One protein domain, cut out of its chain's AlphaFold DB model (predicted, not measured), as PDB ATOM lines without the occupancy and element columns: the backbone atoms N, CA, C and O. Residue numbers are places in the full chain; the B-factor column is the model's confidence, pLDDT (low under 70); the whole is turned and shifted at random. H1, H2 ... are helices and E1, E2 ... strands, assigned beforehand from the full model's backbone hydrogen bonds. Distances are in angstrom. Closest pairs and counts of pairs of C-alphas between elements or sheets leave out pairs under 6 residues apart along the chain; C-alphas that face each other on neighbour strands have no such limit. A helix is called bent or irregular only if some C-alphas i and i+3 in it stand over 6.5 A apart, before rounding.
ATOM      1  N   ASP A 249     236.102 233.721 201.830       57.94
ATOM      2  CA  ASP A 249     234.845 234.434 201.629       57.94
ATOM      3  C   ASP A 249     234.329 234.921 202.988       57.94
ATOM      4  O   ASP A 249     233.782 234.150 203.780       57.94
ATOM      5  N   GLU A 250     234.519 236.211 203.278       59.47
ATOM      6  CA  GLU A 250     234.097 236.823 204.545       59.47
ATOM      7  C   GLU A 250     232.600 236.618 204.824       59.47
ATOM      8  O   GLU A 250     232.211 236.498 205.983       59.47
ATOM      9  N   SER A 251     231.774 236.448 203.783       58.41
ATOM     10  CA  SER A 251     230.332 236.204 203.920       58.41
ATOM     11  C   SER A 251     229.955 234.785 204.375       58.41
ATOM     12  O   SER A 251     228.790 234.527 204.691       58.41
ATOM     13  N   LYS A 252     230.923 233.860 204.426       60.50
ATOM     14  CA  LYS A 252     230.731 232.459 204.848       60.50
ATOM     15  C   LYS A 252     231.359 232.135 206.201       60.50
ATOM     16  O   LYS A 252     231.128 231.044 206.733       60.50
ATOM     17  N   ARG A 253     232.115 233.070 206.783       69.38
ATOM     18  CA  ARG A 253     232.655 232.926 208.138       69.38
ATOM     19  C   ARG A 253     231.524 232.966 209.165       69.38
ATOM     20  O   ARG A 253     230.547 233.694 209.019       69.38
ATOM     21  N   ASN A 254     231.674 232.186 210.229       76.75
ATOM     22  CA  ASN A 254     230.897 232.358 211.444       76.75
ATOM     23  C   ASN A 254     231.177 233.745 212.006       76.75
ATOM     24  O   ASN A 254     232.298 234.034 212.419       76.75
ATOM     25  N   LEU A 255     230.136 234.560 212.006       88.38
ATOM     26  CA  LEU A 255     230.085 235.858 212.652       88.38
ATOM     27  C   LEU A 255     229.118 235.789 213.831       88.38
ATOM     28  O   LEU A 255     228.256 234.906 213.879       88.38
ATOM     29  N   ILE A 256     229.279 236.687 214.792       92.88
ATOM     30  CA  ILE A 256     228.435 236.763 215.979       92.88
ATOM     31  C   ILE A 256     227.451 237.911 215.782       92.88
ATOM     32  O   ILE A 256     227.849 239.066 215.674       92.88
ATOM     33  N   VAL A 257     226.160 237.593 215.746       94.38
ATOM     34  CA  VAL A 257     225.092 238.599 215.696       94.38
ATOM     35  C   VAL A 257     224.630 238.862 217.119       94.38
ATOM     36  O   VAL A 257     224.002 238.001 217.741       94.38
ATOM     37  N   CYS A 258     224.923 240.047 217.639       93.75
ATOM     38  CA  CYS A 258     224.696 240.403 219.033       93.75
ATOM     39  C   CYS A 258     223.520 241.358 219.197       93.75
ATOM     40  O   CYS A 258     223.463 242.425 218.585       93.75
ATOM     41  N   LYS A 259     222.624 241.016 220.122       93.31
ATOM     42  CA  LYS A 259     221.654 241.980 220.631       93.31
ATOM     43  C   LYS A 259     222.399 243.064 221.416       93.31
ATOM     44  O   LYS A 259     223.239 242.738 222.254       93.31
ATOM     45  N   GLY A 260     222.091 244.331 221.161       91.94
ATOM     46  CA  GLY A 260     222.788 245.475 221.754       91.94
ATOM     47  C   GLY A 260     222.589 245.620 223.264       91.94
ATOM     48  O   GLY A 260     223.422 246.217 223.937       91.94
ATOM     49  N   SER A 261     221.522 245.043 223.819       89.94
ATOM     50  CA  SER A 261     221.255 245.059 225.258       89.94
ATOM     51  C   SER A 261     220.529 243.800 225.718       89.94
ATOM     52  O   SER A 261     219.701 243.220 225.006       89.94
ATOM     53  N   VAL A 262     220.814 243.400 226.953       86.81
ATOM     54  CA  VAL A 262     220.175 242.272 227.641       86.81
ATOM     55  C   VAL A 262     218.779 242.629 228.153       86.81
ATOM     56  O   VAL A 262     217.893 241.777 228.131       86.81
ATOM     57  N   ASN A 263     218.573 243.899 228.518       80.44
ATOM     58  CA  ASN A 263     217.359 244.410 229.164       80.44
ATOM     59  C   ASN A 263     216.362 245.025 228.176       80.44
ATOM     60  O   ASN A 263     215.250 245.377 228.556       80.44
ATOM     61  N   TRP A 264     216.746 245.182 226.907       71.00
ATOM     62  CA  TRP A 264     215.874 245.806 225.919       71.00
ATOM     63  C   TRP A 264     214.705 244.885 225.549       71.00
ATOM     64  O   TRP A 264     214.871 243.910 224.805       71.00
ATOM     65  N   ASP A 265     213.523 245.177 226.090       59.34
ATOM     66  CA  ASP A 265     212.307 244.377 225.937       59.34
ATOM     67  C   ASP A 265     211.640 244.588 224.576       59.34
ATOM     68  O   ASP A 265     210.609 245.232 224.400       59.34
ATOM     69  N   SER A 266     212.222 243.947 223.576       57.84
ATOM     70  CA  SER A 266     211.504 243.550 222.377       57.84
ATOM     71  C   SER A 266     211.844 242.106 222.069       57.84
ATOM     72  O   SER A 266     212.506 241.806 221.082       57.84
ATOM     73  N   GLY A 267     211.359 241.171 222.896       55.28
ATOM     74  CA  GLY A 267     211.507 239.716 222.697       55.28
ATOM     75  C   GLY A 267     210.969 239.173 221.358       55.28
ATOM     76  O   GLY A 267     210.957 237.967 221.135       55.28
ATOM     77  N   ASN A 268     210.534 240.055 220.456       60.84
ATOM     78  CA  ASN A 268     210.058 239.764 219.115       60.84
ATOM     79  C   ASN A 268     210.744 240.595 218.013       60.84
ATOM     80  O   ASN A 268     210.309 240.512 216.861       60.84
ATOM     81  N   ASP A 269     211.778 241.385 218.333       81.75
ATOM     82  CA  ASP A 269     212.501 242.151 217.318       81.75
ATOM     83  C   ASP A 269     213.306 241.239 216.379       81.75
ATOM     84  O   ASP A 269     213.691 240.109 216.714       81.75
ATOM     85  N   ALA A 270     213.498 241.718 215.153       89.12
ATOM     86  CA  ALA A 270     214.153 240.964 214.096       89.12
ATOM     87  C   ALA A 270     215.629 240.662 214.409       89.12
ATOM     88  O   ALA A 270     216.121 239.591 214.052       89.12
ATOM     89  N   PHE A 271     216.318 241.569 215.105       91.06
ATOM     90  CA  PHE A 271     217.726 241.437 215.474       91.06
ATOM     91  C   PHE A 271     217.915 240.379 216.568       91.06
ATOM     92  O   PHE A 271     218.779 239.520 216.457       91.06
ATOM     93  N   HIS A 272     217.041 240.346 217.570       90.62
ATOM     94  CA  HIS A 272     216.982 239.324 218.601       90.62
ATOM     95  C   HIS A 272     216.743 237.936 218.000       90.62
ATOM     96  O   HIS A 272     217.454 236.986 218.335       90.62
ATOM     97  N   LYS A 273     215.788 237.810 217.067       90.88
ATOM     98  CA  LYS A 273     215.567 236.556 216.327       90.88
ATOM     99  C   LYS A 273     216.791 236.171 215.500       90.88
ATOM    100  O   LYS A 273     217.163 235.001 215.485       90.88
ATOM    101  N   ALA A 274     217.447 237.137 214.858       92.62
ATOM    102  CA  ALA A 274     218.694 236.906 214.138       92.62
ATOM    103  C   ALA A 274     219.813 236.413 215.071       92.62
ATOM    104  O   ALA A 274     220.466 235.426 214.745       92.62
ATOM    105  N   SER A 275     219.980 237.010 216.256       93.12
ATOM    106  CA  SER A 275     220.930 236.573 217.288       93.12
ATOM    107  C   SER A 275     220.628 235.168 217.814       93.12
ATOM    108  O   SER A 275     221.547 234.365 217.990       93.12
ATOM    109  N   GLN A 276     219.353 234.828 218.034       92.06
ATOM    110  CA  GLN A 276     218.941 233.470 218.405       92.06
ATOM    111  C   GLN A 276     219.279 232.461 217.298       92.06
ATOM    112  O   GLN A 276     219.913 231.437 217.564       92.06
ATOM    113  N   SER A 277     218.898 232.754 216.052       91.81
ATOM    114  CA  SER A 277     219.176 231.894 214.895       91.81
ATOM    115  C   SER A 277     220.676 231.734 214.644       91.81
ATOM    116  O   SER A 277     221.138 230.623 214.386       91.81
ATOM    117  N   ASN A 278     221.453 232.811 214.789       92.44
ATOM    118  CA  ASN A 278     222.911 232.800 214.702       92.44
ATOM    119  C   ASN A 278     223.532 231.888 215.770       92.44
ATOM    120  O   ASN A 278     224.323 231.006 215.434       92.44
ATOM    121  N   TYR A 279     223.112 232.014 217.033       91.12
ATOM    122  CA  TYR A 279     223.567 231.124 218.102       91.12
ATOM    123  C   TYR A 279     223.219 229.653 217.823       91.12
ATOM    124  O   TYR A 279     224.070 228.771 217.971       91.12
ATOM    125  N   VAL A 280     221.985 229.366 217.389       89.25
ATOM    126  CA  VAL A 280     221.555 227.999 217.043       89.25
ATOM    127  C   VAL A 280     222.387 227.436 215.888       89.25
ATOM    128  O   VAL A 280     222.816 226.283 215.974       89.25
ATOM    129  N   ASN A 281     222.670 228.243 214.860       88.00
ATOM    130  CA  ASN A 281     223.504 227.856 213.722       88.00
ATOM    131  C   ASN A 281     224.941 227.535 214.153       88.00
ATOM    132  O   ASN A 281     225.450 226.460 213.854       88.00
ATOM    133  N   ILE A 282     225.588 228.416 214.921       85.50
ATOM    134  CA  ILE A 282     226.945 228.168 215.430       85.50
ATOM    135  C   ILE A 282     226.964 226.890 216.281       85.50
ATOM    136  O   ILE A 282     227.834 226.029 216.121       85.50
ATOM    137  N   ARG A 283     225.967 226.713 217.157       83.38
ATOM    138  CA  ARG A 283     225.857 225.528 218.016       83.38
ATOM    139  C   ARG A 283     225.680 224.234 217.213       83.38
ATOM    140  O   ARG A 283     226.244 223.207 217.605       83.38
ATOM    141  N   SER A 284     224.914 224.242 216.120       81.81
ATOM    142  CA  SER A 284     224.703 223.040 215.301       81.81
ATOM    143  C   SER A 284     225.991 222.580 214.619       81.81
ATOM    144  O   SER A 284     226.228 221.374 214.542       81.81
ATOM    145  N   ARG A 285     226.884 223.503 214.245       78.75
ATOM    146  CA  ARG A 285     228.173 223.176 213.612       78.75
ATOM    147  C   ARG A 285     229.122 222.387 214.516       78.75
ATOM    148  O   ARG A 285     229.845 221.522 214.031       78.75
ATOM    149  N   PHE A 286     229.070 222.566 215.840       74.50
ATOM    150  CA  PHE A 286     229.802 221.672 216.756       74.50
ATOM    151  C   PHE A 286     229.337 220.220 216.617       74.50
ATOM    152  O   PHE A 286     230.148 219.301 216.700       74.50
ATOM    153  N   SER A 287     228.043 219.996 216.366       74.62
ATOM    154  CA  SER A 287     227.520 218.648 216.115       74.62
ATOM    155  C   SER A 287     228.050 218.053 214.814       74.62
ATOM    156  O   SER A 287     228.326 216.854 214.768       74.62
ATOM    157  N   GLU A 288     228.254 218.883 213.793       76.38
ATOM    158  CA  GLU A 288     228.828 218.477 212.508       76.38
ATOM    159  C   GLU A 288     230.310 218.109 212.623       76.38
ATOM    160  O   GLU A 288     230.694 217.046 212.136       76.38
ATOM    161  N   LYS A 418     218.680 230.562 223.806       90.88
ATOM    162  CA  LYS A 418     219.848 231.401 224.091       90.88
ATOM    163  C   LYS A 418     220.248 232.227 222.870       90.88
ATOM    164  O   LYS A 418     220.022 231.795 221.742       90.88
ATOM    165  N   TYR A 419     220.853 233.381 223.107       92.38
ATOM    166  CA  TYR A 419     221.329 234.311 222.087       92.38
ATOM    167  C   TYR A 419     222.523 235.117 222.605       92.38
ATOM    168  O   TYR A 419     222.677 235.296 223.816       92.38
ATOM    169  N   PHE A 420     223.369 235.592 221.692       93.62
ATOM    170  CA  PHE A 420     224.463 236.493 222.042       93.62
ATOM    171  C   PHE A 420     223.938 237.902 222.306       93.62
ATOM    172  O   PHE A 420     223.099 238.407 221.553       93.62
ATOM    173  N   ALA A 421     224.432 238.538 223.364       93.38
ATOM    174  CA  ALA A 421     224.062 239.905 223.702       93.38
ATOM    175  C   ALA A 421     225.217 240.653 224.361       93.38
ATOM    176  O   ALA A 421     225.991 240.069 225.121       93.38
ATOM    177  N   MET A 422     225.286 241.952 224.089       93.88
ATOM    178  CA  MET A 422     226.185 242.868 224.773       93.88
ATOM    179  C   MET A 422     225.595 243.208 226.143       93.88
ATOM    180  O   MET A 422     224.626 243.957 226.250       93.88
ATOM    181  N   SER A 423     226.142 242.600 227.192       92.56
ATOM    182  CA  SER A 423     225.971 243.068 228.572       92.56
ATOM    183  C   SER A 423     226.907 244.248 228.864       92.56
ATOM    184  O   SER A 423     227.821 244.514 228.083       92.56
ATOM    185  N   GLY A 424     226.709 244.936 229.992       91.12
ATOM    186  CA  GLY A 424     227.610 246.015 230.416       91.12
ATOM    187  C   GLY A 424     229.060 245.539 230.545       91.12
ATOM    188  O   GLY A 424     229.942 246.111 229.914       91.12
ATOM    189  N   ASP A 425     229.279 244.422 231.246       90.69
ATOM    190  CA  ASP A 425     230.620 243.871 231.488       90.69
ATOM    191  C   ASP A 425     231.361 243.522 230.191       90.69
ATOM    192  O   ASP A 425     232.540 243.840 230.027       90.69
ATOM    193  N   ILE A 426     230.680 242.867 229.239       94.00
ATOM    194  CA  ILE A 426     231.327 242.480 227.979       94.00
ATOM    195  C   ILE A 426     231.550 243.686 227.060       94.00
ATOM    196  O   ILE A 426     232.558 243.739 226.354       94.00
ATOM    197  N   ALA A 427     230.640 244.662 227.080       95.56
ATOM    198  CA  ALA A 427     230.785 245.900 226.324       95.56
ATOM    199  C   ALA A 427     231.983 246.713 226.838       95.56
ATOM    200  O   ALA A 427     232.839 247.105 226.045       95.56
ATOM    201  N   GLU A 428     232.092 246.884 228.158       95.06
ATOM    202  CA  GLU A 428     233.237 247.518 228.814       95.06
ATOM    203  C   GLU A 428     234.546 246.797 228.469       95.06
ATOM    204  O   GLU A 428     235.524 247.437 228.073       95.06
ATOM    205  N   PHE A 429     234.564 245.465 228.570       95.62
ATOM    206  CA  PHE A 429     235.733 244.663 228.220       95.62
ATOM    207  C   PHE A 429     236.210 244.952 226.787       95.62
ATOM    208  O   PHE A 429     237.404 245.180 226.570       95.62
ATOM    209  N   PHE A 430     235.296 244.982 225.812       97.50
ATOM    210  CA  PHE A 430     235.654 245.261 224.423       97.50
ATOM    211  C   PHE A 430     236.108 246.704 224.204       97.50
ATOM    212  O   PHE A 430     237.063 246.905 223.456       97.50
ATOM    213  N   VAL A 431     235.493 247.693 224.862       96.75
ATOM    214  CA  VAL A 431     235.951 249.094 224.804       96.75
ATOM    215  C   VAL A 431     237.378 249.214 225.329       96.75
ATOM    216  O   VAL A 431     238.238 249.782 224.660       96.75
ATOM    217  N   ARG A 432     237.667 248.629 226.496       95.19
ATOM    218  CA  ARG A 432     239.025 248.607 227.054       95.19
ATOM    219  C   ARG A 432     240.006 247.938 226.099       95.19
ATOM    220  O   ARG A 432     241.053 248.506 225.810       95.19
ATOM    221  N   LEU A 433     239.667 246.756 225.581       97.06
ATOM    222  CA  LEU A 433     240.537 246.021 224.665       97.06
ATOM    223  C   LEU A 433     240.793 246.799 223.367       97.06
ATOM    224  O   LEU A 433     241.930 246.817 222.899       97.06
ATOM    225  N   TYR A 434     239.779 247.473 222.821       97.50
ATOM    226  CA  TYR A 434     239.901 248.366 221.669       97.50
ATOM    227  C   TYR A 434     240.897 249.494 221.937       97.50
ATOM    228  O   TYR A 434     241.851 249.661 221.176       97.50
ATOM    229  N   LEU A 435     240.722 250.224 223.039       95.94
ATOM    230  CA  LEU A 435     241.579 251.354 223.401       95.94
ATOM    231  C   LEU A 435     243.026 250.914 223.662       95.94
ATOM    232  O   LEU A 435     243.957 251.547 223.170       95.94
ATOM    233  N   ILE A 436     243.223 249.780 224.342       95.62
ATOM    234  CA  ILE A 436     244.545 249.174 224.567       95.62
ATOM    235  C   ILE A 436     245.197 248.779 223.240       95.62
ATOM    236  O   ILE A 436     246.363 249.084 222.994       95.62
ATOM    237  N   CYS A 437     244.455 248.099 222.362       95.50
ATOM    238  CA  CYS A 437     245.002 247.613 221.098       95.50
ATOM    239  C   CYS A 437     245.380 248.751 220.146       95.50
ATOM    240  O   CYS A 437     246.348 248.599 219.398       95.50
ATOM    241  N   ASN A 438     244.652 249.866 220.195       94.38
ATOM    242  CA  ASN A 438     244.900 251.049 219.373       94.38
ATOM    243  C   ASN A 438     245.775 252.105 220.069       94.38
ATOM    244  O   ASN A 438     246.083 253.116 219.451       94.38
ATOM    245  N   GLU A 439     246.204 251.864 221.315       92.12
ATOM    246  CA  GLU A 439     247.049 252.775 222.108       92.12
ATOM    247  C   GLU A 439     246.420 254.171 222.279       92.12
ATOM    248  O   GLU A 439     247.083 255.204 222.200       92.12
ATOM    249  N   GLN A 440     245.109 254.194 222.525       90.56
ATOM    250  CA  GLN A 440     244.300 255.406 222.639       90.56
ATOM    251  C   GLN A 440     243.670 255.547 224.030       90.56
ATOM    252  O   GLN A 440     243.411 254.572 224.730       90.56
ATOM    253  N   ASN A 441     243.388 256.789 224.435       87.88
ATOM    254  CA  ASN A 441     242.656 257.082 225.675       87.88
ATOM    255  C   ASN A 441     241.134 257.099 225.476       87.88
ATOM    256  O   ASN A 441     240.391 256.816 226.412       87.88
ATOM    257  N   PHE A 442     240.699 257.449 224.269       92.19
ATOM    258  CA  PHE A 442     239.319 257.473 223.802       92.19
ATOM    259  C   PHE A 442     239.321 257.213 222.289       92.19
ATOM    260  O   PHE A 442     240.343 257.422 221.637       92.19
ATOM    261  N   GLY A 443     238.187 256.801 221.729       93.31
ATOM    262  CA  GLY A 443     238.017 256.634 220.283       93.31
ATOM    263  C   GLY A 443     236.582 256.917 219.857       93.31
ATOM    264  O   GLY A 443     235.690 256.980 220.702       93.31
ATOM    265  N   TYR A 444     236.340 257.117 218.564       94.75
ATOM    266  CA  TYR A 444     234.977 257.305 218.071       94.75
ATOM    267  C   TYR A 444     234.193 255.996 218.149       94.75
ATOM    268  O   TYR A 444     234.731 254.914 217.913       94.75
ATOM    269  N   PHE A 445     232.902 256.090 218.472       95.06
ATOM    270  CA  PHE A 445     232.029 254.919 218.546       95.06
ATOM    271  C   PHE A 445     231.996 254.138 217.227       95.06
ATOM    272  O   PHE A 445     232.117 252.917 217.252       95.06
ATOM    273  N   ASP A 446     231.928 254.821 216.081       93.75
ATOM    274  CA  ASP A 446     231.959 254.149 214.781       93.75
ATOM    275  C   ASP A 446     233.260 253.378 214.554       93.75
ATOM    276  O   ASP A 446     233.211 252.238 214.098       93.75
ATOM    277  N   ASP A 447     234.416 253.939 214.917       95.75
ATOM    278  CA  ASP A 447     235.706 253.246 214.797       95.75
ATOM    279  C   ASP A 447     235.760 252.002 215.695       95.75
ATOM    280  O   ASP A 447     236.274 250.957 215.292       95.75
ATOM    281  N   PHE A 448     235.183 252.089 216.895       96.88
ATOM    282  CA  PHE A 448     235.037 250.952 217.798       96.88
ATOM    283  C   PHE A 448     234.129 249.856 217.218       96.88
ATOM    284  O   PHE A 448     234.487 248.677 217.280       96.88
ATOM    285  N   ILE A 449     232.991 250.217 216.613       96.12
ATOM    286  CA  ILE A 449     232.111 249.250 215.943       96.12
ATOM    287  C   ILE A 449     232.836 248.581 214.775       96.12
ATOM    288  O   ILE A 449     232.872 247.354 214.703       96.12
ATOM    289  N   HIS A 450     233.493 249.356 213.911       95.12
ATOM    290  CA  HIS A 450     234.276 248.799 212.810       95.12
ATOM    291  C   HIS A 450     235.390 247.878 213.314       95.12
ATOM    292  O   HIS A 450     235.677 246.853 212.694       95.12
ATOM    293  N   TRP A 451     236.031 248.209 214.434       95.81
ATOM    294  CA  TRP A 451     237.020 247.335 215.049       95.81
ATOM    295  C   TRP A 451     236.398 246.020 215.539       95.81
ATOM    296  O   TRP A 451     236.938 244.962 215.231       95.81
ATOM    297  N   LEU A 452     235.245 246.048 216.218       95.38
ATOM    298  CA  LEU A 452     234.523 244.834 216.631       95.38
ATOM    299  C   LEU A 452     234.168 243.934 215.439       95.38
ATOM    300  O   LEU A 452     234.384 242.717 215.484       95.38
ATOM    301  N   GLU A 453     233.660 244.537 214.369       93.19
ATOM    302  CA  GLU A 453     233.255 243.838 213.152       93.19
ATOM    303  C   GLU A 453     234.458 243.232 212.422       93.19
ATOM    304  O   GLU A 453     234.416 242.070 212.027       93.19
ATOM    305  N   ASN A 454     235.557 243.973 212.268       89.31
ATOM    306  CA  ASN A 454     236.714 243.497 211.509       89.31
ATOM    307  C   ASN A 454     237.605 242.541 212.323       89.31
ATOM    308  O   ASN A 454     238.107 241.555 211.775       89.31
ATOM    309  N   GLU A 455     237.808 242.805 213.617       89.38
ATOM    310  CA  GLU A 455     238.710 242.007 214.452       89.38
ATOM    311  C   GLU A 455     238.045 240.750 215.007       89.38
ATOM    312  O   GLU A 455     238.698 239.704 215.047       89.38
ATOM    313  N   TYR A 456     236.780 240.823 215.430       90.44
ATOM    314  CA  TYR A 456     236.082 239.721 216.112       90.44
ATOM    315  C   TYR A 456     234.847 239.215 215.367       90.44
ATOM    316  O   TYR A 456     234.214 238.261 215.818       90.44
ATOM    317  N   LEU A 457     234.496 239.813 214.219       91.06
ATOM    318  CA  LEU A 457     233.286 239.468 213.462       91.06
ATOM    319  C   LEU A 457     232.024 239.567 214.331       91.06
ATOM    320  O   LEU A 457     231.100 238.761 214.188       91.06
ATOM    321  N   ILE A 458     232.001 240.531 215.256       94.50
ATOM    322  CA  ILE A 458     230.865 240.791 216.138       94.50
ATOM    323  C   ILE A 458     230.065 241.953 215.569       94.50
ATOM    324  O   ILE A 458     230.579 243.057 215.440       94.50
ATOM    325  N   TYR A 459     228.792 241.699 215.282       95.50
ATOM    326  CA  TYR A 459     227.893 242.663 214.672       95.50
ATOM    327  C   TYR A 459     226.743 243.010 215.613       95.50
ATOM    328  O   TYR A 459     225.966 242.144 216.023       95.50
ATOM    329  N   VAL A 460     226.617 244.302 215.907       94.25
ATOM    330  CA  VAL A 460     225.490 244.909 216.640       94.25
ATOM    331  C   VAL A 460     224.621 245.788 215.734       94.25
ATOM    332  O   VAL A 460     223.551 246.227 216.143       94.25
ATOM    333  N   ARG A 461     225.054 246.012 214.492       93.19
ATOM    334  CA  ARG A 461     224.311 246.702 213.436       93.19
ATOM    335  C   ARG A 461     224.566 246.029 212.088       93.19
ATOM    336  O   ARG A 461     225.398 245.129 211.983       93.19
ATOM    337  N   LEU A 462     223.791 246.410 211.081       92.75
ATOM    338  CA  LEU A 462     224.035 246.059 209.686       92.75
ATOM    339  C   LEU A 462     225.295 246.773 209.199       92.75
ATOM    340  O   LEU A 462     225.498 247.943 209.493       92.75
ATOM    341  N   ASP A 463     226.129 246.040 208.471       88.19
ATOM    342  CA  ASP A 463     227.432 246.516 208.030       88.19
ATOM    343  C   ASP A 463     227.382 247.134 206.631       88.19
ATOM    344  O   ASP A 463     226.666 246.655 205.741       88.19
ATOM    345  N   ASP A 464     228.239 248.126 206.398       82.75
ATOM    346  CA  ASP A 464     228.341 248.817 205.106       82.75
ATOM    347  C   ASP A 464     228.807 247.883 203.977       82.75
ATOM    348  O   ASP A 464     228.437 248.032 202.807       82.75
ATOM    349  N   LYS A 465     229.593 246.855 204.320       82.88
ATOM    350  CA  LYS A 465     230.151 245.878 203.371       82.88
ATOM    351  C   LYS A 465     229.148 244.782 202.973       82.88
ATOM    352  O   LYS A 465     229.469 243.932 202.135       82.88
ATOM    353  N   ASN A 466     227.917 244.810 203.497       85.50
ATOM    354  CA  ASN A 466     226.858 243.817 203.279       85.50
ATOM    355  C   ASN A 466     227.237 242.361 203.651       85.50
ATOM    356  O   ASN A 466     226.596 241.413 203.175       85.50
ATOM    357  N   ILE A 467     228.262 242.150 204.477       87.75
ATOM    358  CA  ILE A 467     228.725 240.840 204.954       87.75
ATOM    359  C   ILE A 467     227.652 240.205 205.842       87.75
ATOM    360  O   ILE A 467     227.204 239.086 205.569       87.75
ATOM    361  N   LEU A 468     227.169 240.940 206.847       90.31
ATOM    362  CA  LEU A 468     226.128 240.485 207.759       90.31
ATOM    363  C   LEU A 468     224.840 240.197 206.995       90.31
ATOM    364  O   LEU A 468     224.221 239.157 207.197       90.31
ATOM    365  N   ARG A 469     224.444 241.066 206.059       89.00
ATOM    366  CA  ARG A 469     223.219 240.860 205.267       89.00
ATOM    367  C   ARG A 469     223.257 239.564 204.459       89.00
ATOM    368  O   ARG A 469     222.251 238.855 204.401       89.00
ATOM    369  N   LYS A 470     224.398 239.237 203.843       88.12
ATOM    370  CA  LYS A 470     224.588 237.964 203.128       88.12
ATOM    371  C   LYS A 470     224.501 236.777 204.087       88.12
ATOM    372  O   LYS A 470     223.793 235.816 203.795       88.12
ATOM    373  N   TYR A 471     225.151 236.871 205.243       88.94
ATOM    374  CA  TYR A 471     225.095 235.827 206.263       88.94
ATOM    375  C   TYR A 471     223.672 235.602 206.799       88.94
ATOM    376  O   TYR A 471     223.216 234.463 206.875       88.94
ATOM    377  N   LEU A 472     222.940 236.672 207.123       90.06
ATOM    378  CA  LEU A 472     221.573 236.597 207.643       90.06
ATOM    379  C   LEU A 472     220.630 235.892 206.659       90.06
ATOM    380  O   LEU A 472     219.847 235.038 207.075       90.06
ATOM    381  N   ARG A 473     220.773 236.151 205.350       88.19
ATOM    382  CA  ARG A 473     220.037 235.417 204.305       88.19
ATOM    383  C   ARG A 473     220.321 233.915 204.347       88.19
ATOM    384  O   ARG A 473     219.383 233.133 204.238       88.19
ATOM    385  N   ASN A 474     221.573 233.506 204.569       84.94
ATOM    386  CA  ASN A 474     221.951 232.088 204.645       84.94
ATOM    387  C   ASN A 474     221.312 231.358 205.836       84.94
ATOM    388  O   ASN A 474     221.104 230.147 205.774       84.94
ATOM    389  N   ILE A 475     220.995 232.075 206.918       86.56
ATOM    390  CA  ILE A 475     220.317 231.515 208.098       86.56
ATOM    391  C   ILE A 475     218.814 231.833 208.133       86.56
ATOM    392  O   ILE A 475     218.181 231.652 209.172       86.56
ATOM    393  N   ASN A 476     218.239 232.289 207.012       87.75
ATOM    394  CA  ASN A 476     216.831 232.683 206.882       87.75
ATOM    395  C   ASN A 476     216.380 233.730 207.920       87.75
ATOM    396  O   ASN A 476     215.246 233.701 208.400       87.75
ATOM    397  N   ALA A 477     217.267 234.662 208.269       88.56
ATOM    398  CA  ALA A 477     216.967 235.814 209.108       88.56
ATOM    399  C   ALA A 477     216.898 237.088 208.251       88.56
ATOM    400  O   ALA A 477     217.709 237.296 207.348       88.56
ATOM    401  N   VAL A 478     215.932 237.959 208.543       87.44
ATOM    402  CA  VAL A 478     215.754 239.244 207.853       87.44
ATOM    403  C   VAL A 478     215.747 240.347 208.896       87.44
ATOM    404  O   VAL A 478     214.943 240.301 209.819       87.44
ATOM    405  N   VAL A 479     216.635 241.325 208.732       90.94
ATOM    406  CA  VAL A 479     216.772 242.494 209.607       90.94
ATOM    407  C   VAL A 479     216.682 243.744 208.735       90.94
ATOM    408  O   VAL A 479     217.403 243.860 207.737       90.94
ATOM    409  N   SER A 480     215.765 244.655 209.070       91.06
ATOM    410  CA  SER A 480     215.641 245.948 208.388       91.06
ATOM    411  C   SER A 480     216.635 246.972 208.948       91.06
ATOM    412  O   SER A 480     217.122 246.810 210.064       91.06
ATOM    413  N   GLU A 481     216.895 248.063 208.219       91.50
ATOM    414  CA  GLU A 481     217.714 249.173 208.754       91.50
ATOM    415  C   GLU A 481     217.111 249.771 210.027       91.50
ATOM    416  O   GLU A 481     217.808 250.098 210.979       91.50
ATOM    417  N   LYS A 482     215.780 249.838 210.098       91.38
ATOM    418  CA  LYS A 482     215.083 250.319 211.291       91.38
ATOM    419  C   LYS A 482     215.344 249.426 212.507       91.38
ATOM    420  O   LYS A 482     215.478 249.941 213.613       91.38
ATOM    421  N   ASP A 483     215.392 248.108 212.317       90.88
ATOM    422  CA  ASP A 483     215.703 247.162 213.396       90.88
ATOM    423  C   ASP A 483     217.180 247.242 213.794       90.88
ATOM    424  O   ASP A 483     217.491 247.208 214.981       90.88
ATOM    425  N   SER A 484     218.068 247.420 212.811       92.69
ATOM    426  CA  SER A 484     219.495 247.669 213.027       92.69
ATOM    427  C   SER A 484     219.734 248.897 213.901       92.69
ATOM    428  O   SER A 484     220.323 248.781 214.972       92.69
ATOM    429  N   ASN A 485     219.176 250.048 213.516       91.81
ATOM    430  CA  ASN A 485     219.346 251.309 214.240       91.81
ATOM    431  C   ASN A 485     218.788 251.237 215.669       91.81
ATOM    432  O   ASN A 485     219.325 251.846 216.589       91.81
ATOM    433  N   ARG A 486     217.707 250.473 215.881       91.31
ATOM    434  CA  ARG A 486     217.164 250.223 217.226       91.31
ATOM    435  C   ARG A 486     218.109 249.379 218.076       91.31
ATOM    436  O   ARG A 486     218.273 249.676 219.256       91.31
ATOM    437  N   ASN A 487     218.711 248.340 217.499       94.06
ATOM    438  CA  ASN A 487     219.669 247.497 218.209       94.06
ATOM    439  C   ASN A 487     220.960 248.262 218.536       94.06
ATOM    440  O   ASN A 487     221.481 248.131 219.641       94.06
ATOM    441  N   GLU A 488     221.425 249.111 217.622       93.81
ATOM    442  CA  GLU A 488     222.545 250.025 217.849       93.81
ATOM    443  C   GLU A 488     222.241 251.029 218.965       93.81
ATOM    444  O   GLU A 488     223.038 251.171 219.887       93.81
ATOM    445  N   ALA A 489     221.057 251.652 218.962       92.25
ATOM    446  CA  ALA A 489     220.632 252.539 220.046       92.25
ATOM    447  C   ALA A 489     220.576 251.813 221.404       92.25
ATOM    448  O   ALA A 489     220.989 252.363 222.424       92.25
ATOM    449  N   ALA A 490     220.124 250.555 221.421       93.25
ATOM    450  CA  ALA A 490     220.170 249.728 222.623       93.25
ATOM    451  C   ALA A 490     221.616 249.443 223.069       93.25
ATOM    452  O   ALA A 490     221.882 249.407 224.268       93.25
ATOM    453  N   PHE A 491     222.559 249.277 222.136       95.12
ATOM    454  CA  PHE A 491     223.976 249.110 222.468       95.12
ATOM    455  C   PHE A 491     224.623 250.392 222.998       95.12
ATOM    456  O   PHE A 491     225.362 250.342 223.978       95.12
ATOM    457  N   VAL A 492     224.288 251.542 222.415       94.25
ATOM    458  CA  VAL A 492     224.672 252.864 222.931       94.25
ATOM    459  C   VAL A 492     224.207 253.024 224.380       94.25
ATOM    460  O   VAL A 492     224.991 253.435 225.233       94.25
ATOM    461  N   GLN A 493     222.970 252.624 224.686       92.88
ATOM    462  CA  GLN A 493     222.448 252.645 226.052       92.88
ATOM    463  C   GLN A 493     223.221 251.702 226.988       92.88
ATOM    464  O   GLN A 493     223.596 252.111 228.084       92.88
ATOM    465  N   THR A 494     223.547 250.483 226.544       94.81
ATOM    466  CA  THR A 494     224.403 249.556 227.307       94.81
ATOM    467  C   THR A 494     225.774 250.167 227.618       94.81
ATOM    468  O   THR A 494     226.262 250.048 228.739       94.81
ATOM    469  N   LEU A 495     226.402 250.851 226.656       95.00
ATOM    470  CA  LEU A 495     227.692 251.520 226.861       95.00
ATOM    471  C   LEU A 495     227.590 252.726 227.802       95.00
ATOM    472  O   LEU A 495     228.520 252.981 228.567       95.00
ATOM    473  N   LEU A 496     226.475 253.463 227.770       91.50
ATOM    474  CA  LEU A 496     226.198 254.537 228.727       91.50
ATOM    475  C   LEU A 496     226.070 253.990 230.153       91.50
ATOM    476  O   LEU A 496     226.686 254.545 231.063       91.50
ATOM    477  N   GLU A 497     225.327 252.897 230.331       91.44
ATOM    478  CA  GLU A 497     225.146 252.207 231.618       91.44
ATOM    479  C   GLU A 497     226.457 251.620 232.152       91.44
ATOM    480  O   GLU A 497     226.740 251.731 233.341       91.44
ATOM    481  N   ALA A 498     227.302 251.080 231.268       91.19
ATOM    482  CA  ALA A 498     228.654 250.618 231.592       91.19
ATOM    483  C   ALA A 498     229.667 251.766 231.789       91.19
ATOM    484  O   ALA A 498     230.867 251.534 231.892       91.19
ATOM    485  N   ASN A 499     229.212 253.022 231.787       90.81
ATOM    486  CA  ASN A 499     230.036 254.220 231.920       90.81
ATOM    487  C   ASN A 499     231.168 254.353 230.874       90.81
ATOM    488  O   ASN A 499     232.165 255.028 231.113       90.81
ATOM    489  N   CYS A 500     230.998 253.754 229.694       93.94
ATOM    490  CA  CYS A 500     232.011 253.679 228.638       93.94
ATOM    491  C   CYS A 500     231.783 254.653 227.474       93.94
ATOM    492  O   CYS A 500     232.482 254.584 226.464       93.94
ATOM    493  N   LEU A 501     230.786 255.534 227.574       92.88
ATOM    494  CA  LEU A 501     230.396 256.435 226.492       92.88
ATOM    495  C   LEU A 501     230.310 257.892 226.956       92.88
ATOM    496  O   LEU A 501     229.748 258.182 228.020       92.88
ATOM    497  N   ILE A 502     230.817 258.799 226.120       88.75
ATOM    498  CA  ILE A 502     230.654 260.254 226.219       88.75
ATOM    499  C   ILE A 502     229.875 260.723 224.990       88.75
ATOM    500  O   ILE A 502     230.276 260.466 223.853       88.75
ATOM    501  N   LYS A 503     228.755 261.415 225.216       86.44
ATOM    502  CA  LYS A 503     227.961 262.033 224.147       86.44
ATOM    503  C   LYS A 503     228.573 263.392 223.794       86.44
ATOM    504  O   LYS A 503     228.626 264.265 224.654       86.44
ATOM    505  N   LEU A 504     229.018 263.566 222.547       81.25
ATOM    506  CA  LEU A 504     229.550 264.838 222.033       81.25
ATOM    507  C   LEU A 504     228.448 265.716 221.428       81.25
ATOM    508  O   LEU A 504     228.429 266.927 221.620       81.25
ATOM    509  N   SER A 505     227.537 265.101 220.675       73.25
ATOM    510  CA  SER A 505     226.407 265.748 219.999       73.25
ATOM    511  C   SER A 505     225.264 264.743 219.828       73.25
ATOM    512  O   SER A 505     225.362 263.605 220.286       73.25
ATOM    513  N   ASP A 506     224.170 265.126 219.165       64.38
ATOM    514  CA  ASP A 506     223.047 264.209 218.909       64.38
ATOM    515  C   ASP A 506     223.397 263.017 218.005       64.38
ATOM    516  O   ASP A 506     222.671 262.025 218.008       64.38
ATOM    517  N   SER A 507     224.528 263.073 217.293       61.34
ATOM    518  CA  SER A 507     224.988 262.015 216.386       61.34
ATOM    519  C   SER A 507     226.424 261.539 216.638       61.34
ATOM    520  O   SER A 507     226.908 260.692 215.897       61.34
ATOM    521  N   GLY A 508     227.128 262.084 217.637       83.94
ATOM    522  CA  GLY A 508     228.543 261.798 217.882       83.94
ATOM    523  C   GLY A 508     228.799 261.249 219.281       83.94
ATOM    524  O   GLY A 508     228.446 261.890 220.275       83.94
ATOM    525  N   TYR A 509     229.470 260.099 219.358       91.50
ATOM    526  CA  TYR A 509     229.845 259.453 220.616       91.50
ATOM    527  C   TYR A 509     231.332 259.095 220.636       91.50
ATOM    528  O   TYR A 509     231.878 258.618 219.638       91.50
ATOM    529  N   LEU A 510     231.964 259.279 221.796       93.50
ATOM    530  CA  LEU A 510     233.282 258.727 222.096       93.50
ATOM    531  C   LEU A 510     233.143 257.546 223.046       93.50
ATOM    532  O   LEU A 510     232.423 257.630 224.043       93.50
ATOM    533  N   VAL A 511     233.877 256.476 222.761       93.94
ATOM    534  CA  VAL A 511     234.116 255.392 223.711       93.94
ATOM    535  C   VAL A 511     235.336 255.714 224.566       93.94
ATOM    536  O   VAL A 511     236.357 256.197 224.073       93.94
ATOM    537  N   VAL A 512     235.224 255.451 225.861       93.19
ATOM    538  CA  VAL A 512     236.246 255.733 226.873       93.19
ATOM    539  C   VAL A 512     236.200 254.644 227.941       93.19
ATOM    540  O   VAL A 512     235.169 253.998 228.117       93.19
ATOM    541  N   THR A 513     237.293 254.422 228.672       89.50
ATOM    542  CA  THR A 513     237.227 253.542 229.847       89.50
ATOM    543  C   THR A 513     236.467 254.221 230.998       89.50
ATOM    544  O   THR A 513     236.551 255.448 231.135       89.50
ATOM    545  N   PRO A 514     235.769 253.458 231.860       85.19
ATOM    546  CA  PRO A 514     235.017 254.003 232.991       85.19
ATOM    547  C   PRO A 514     235.816 254.967 233.877       85.19
ATOM    548  O   PRO A 514     235.288 255.996 234.288       85.19
ATOM    549  N   GLU A 515     237.098 254.684 234.129       80.94
ATOM    550  CA  GLU A 515     237.950 255.503 235.005       80.94
ATOM    551  C   GLU A 515     238.345 256.838 234.377       80.94
ATOM    552  O   GLU A 515     238.616 257.807 235.081       80.94
ATOM    553  N   LYS A 516     238.422 256.899 233.045       75.75
ATOM    554  CA  LYS A 516     238.841 258.109 232.335       75.75
ATOM    555  C   LYS A 516     237.686 259.047 232.050       75.75
ATOM    556  O   LYS A 516     237.932 260.220 231.787       75.75
ATOM    557  N   LYS A 517     236.443 258.571 232.127       70.50
ATOM    558  CA  LYS A 517     235.274 259.386 231.806       70.50
ATOM    559  C   LYS A 517     235.180 260.646 232.669       70.50
ATOM    560  O   LYS A 517     234.925 261.707 232.117       70.50
ATOM    561  N   GLU A 518     235.466 260.565 233.968       58.12
ATOM    562  CA  GLU A 518     235.489 261.748 234.850       58.12
ATOM    563  C   GLU A 518     236.617 262.730 234.491       58.12
ATOM    564  O   GLU A 518     236.426 263.942 234.549       58.12
ATOM    565  N   GLY A 519     237.773 262.224 234.048       52.88
ATOM    566  CA  GLY A 519     238.921 263.042 233.643       52.88
ATOM    567  C   GLY A 519     238.773 263.719 232.277       52.88
ATOM    568  O   GLY A 519     239.402 264.747 232.045       52.88
ATOM    569  N   VAL A 520     237.943 263.184 231.376       52.81
ATOM    570  CA  VAL A 520     237.698 263.785 230.050       52.81
ATOM    571  C   VAL A 520     236.820 265.039 230.140       52.81
ATOM    572  O   VAL A 520     236.963 265.918 229.303       52.81
ATOM    573  N   PHE A 521     235.975 265.180 231.170       45.16
ATOM    574  CA  PHE A 521     235.206 266.414 231.417       45.16
ATOM    575  C   PHE A 521     236.035 267.553 232.046       45.16
ATOM    576  O   PHE A 521     235.496 268.631 232.293       45.16
ATOM    577  N   LEU A 522     237.321 267.317 232.338       36.25
ATOM    578  CA  LEU A 522     238.261 268.302 232.894       36.25
ATOM    579  C   LEU A 522     239.272 268.834 231.857       36.25
ATOM    580  O   LEU A 522     240.152 269.617 232.216       36.25
TER     581      LEU A 522
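This is residues 249 to 288 and 418 to 522 of the 523 residues of an uncharacterized protein of Desulfitobacterium dehalogenans (UniProt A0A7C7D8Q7). The model is an elongated, mostly helical body with a small three-stranded sheet, E1, E3 and E2, toward one end. H2, H3 and H5 pack on one face of the sheet and cross rather than run side by side, short H6 is on the other face, and H1 and H4 lie toward the far end of the body. The printed part has 145 residues, with six named helices and three named strands in the order H1 H2 E1 H3 H4 H5 E2 E3 H6; the sheet, in the order E1 E3 E2, is antiparallel. It is compact, with a radius of gyration of the C-alphas of 15.4 A, and spans 52 by 30 by 26 A.

The sheet holds E1, residues 442 to 444, E3, residues 509 to 512, and E2, residues 501 to 503. H2 is residues 424 to 438, 21.1 A long, H3 residues 445 to 456, 15.9 A, and H5 residues 481 to 497, 24.2 A. H6 is residues 514 to 520, with C-alpha 520 at (237.698, 263.785, 230.050), and is only just irregular: C-alphas 515 and 518 are 6.7 A apart. H1, residues 270 to 288, is 26.9 A long and begins at C-alpha 270 (214.153, 240.964, 214.096). H4 is residues 467 to 474.

E2 and E3 form a hairpin, with N 502 and O 510 within hydrogen-bond range at 2.9 A. E3 and E1 have N 511 and O 443 at 2.8 A. H3 and H5 lie on the same face of the sheet, H6 on the opposite face. H2 touches H3, about perpendicular at 88 degrees, the closest C-alphas being those of Tyr 434 and Phe 448, 6.7 A. H2 touches H5 at 89 degrees, closest at Gly 424 and Thr 494, 5.7 A between C-alphas. With residues 270 to 271 alone, H1 touches H5 at 87 degrees; the C-alphas of Phe 271 and Asp 483 are 6.4 A apart. H1 and H4 are close but not clearly touching, at 7.1 A between the C-alphas of Ala 274 and Leu 472. H3 and H5 are apart. In H2, H3, H4 and H5 every O i to N i+4 pair is within hydrogen-bond range; in H1 13 of 15, in H6 1 of 3, with 2 of 4 O i to N i+3 pairs.

The C-alphas of Glu 288 and Leu 522, the two farthest apart, are 54.7 A apart. Residues 289 to 417 are not printed, and C-alphas 288 and 418 are 19.5 A apart across the cut. Of the links printed whole, none is long. Residues 249 to 269 hold no named element; residues 256 to 257 pair in parallel with 458 to 459. The mean pLDDT of the printed part is 86.4, with residues 249 to 253, 265 to 268, 506 to 507 and 518 to 522 under 70.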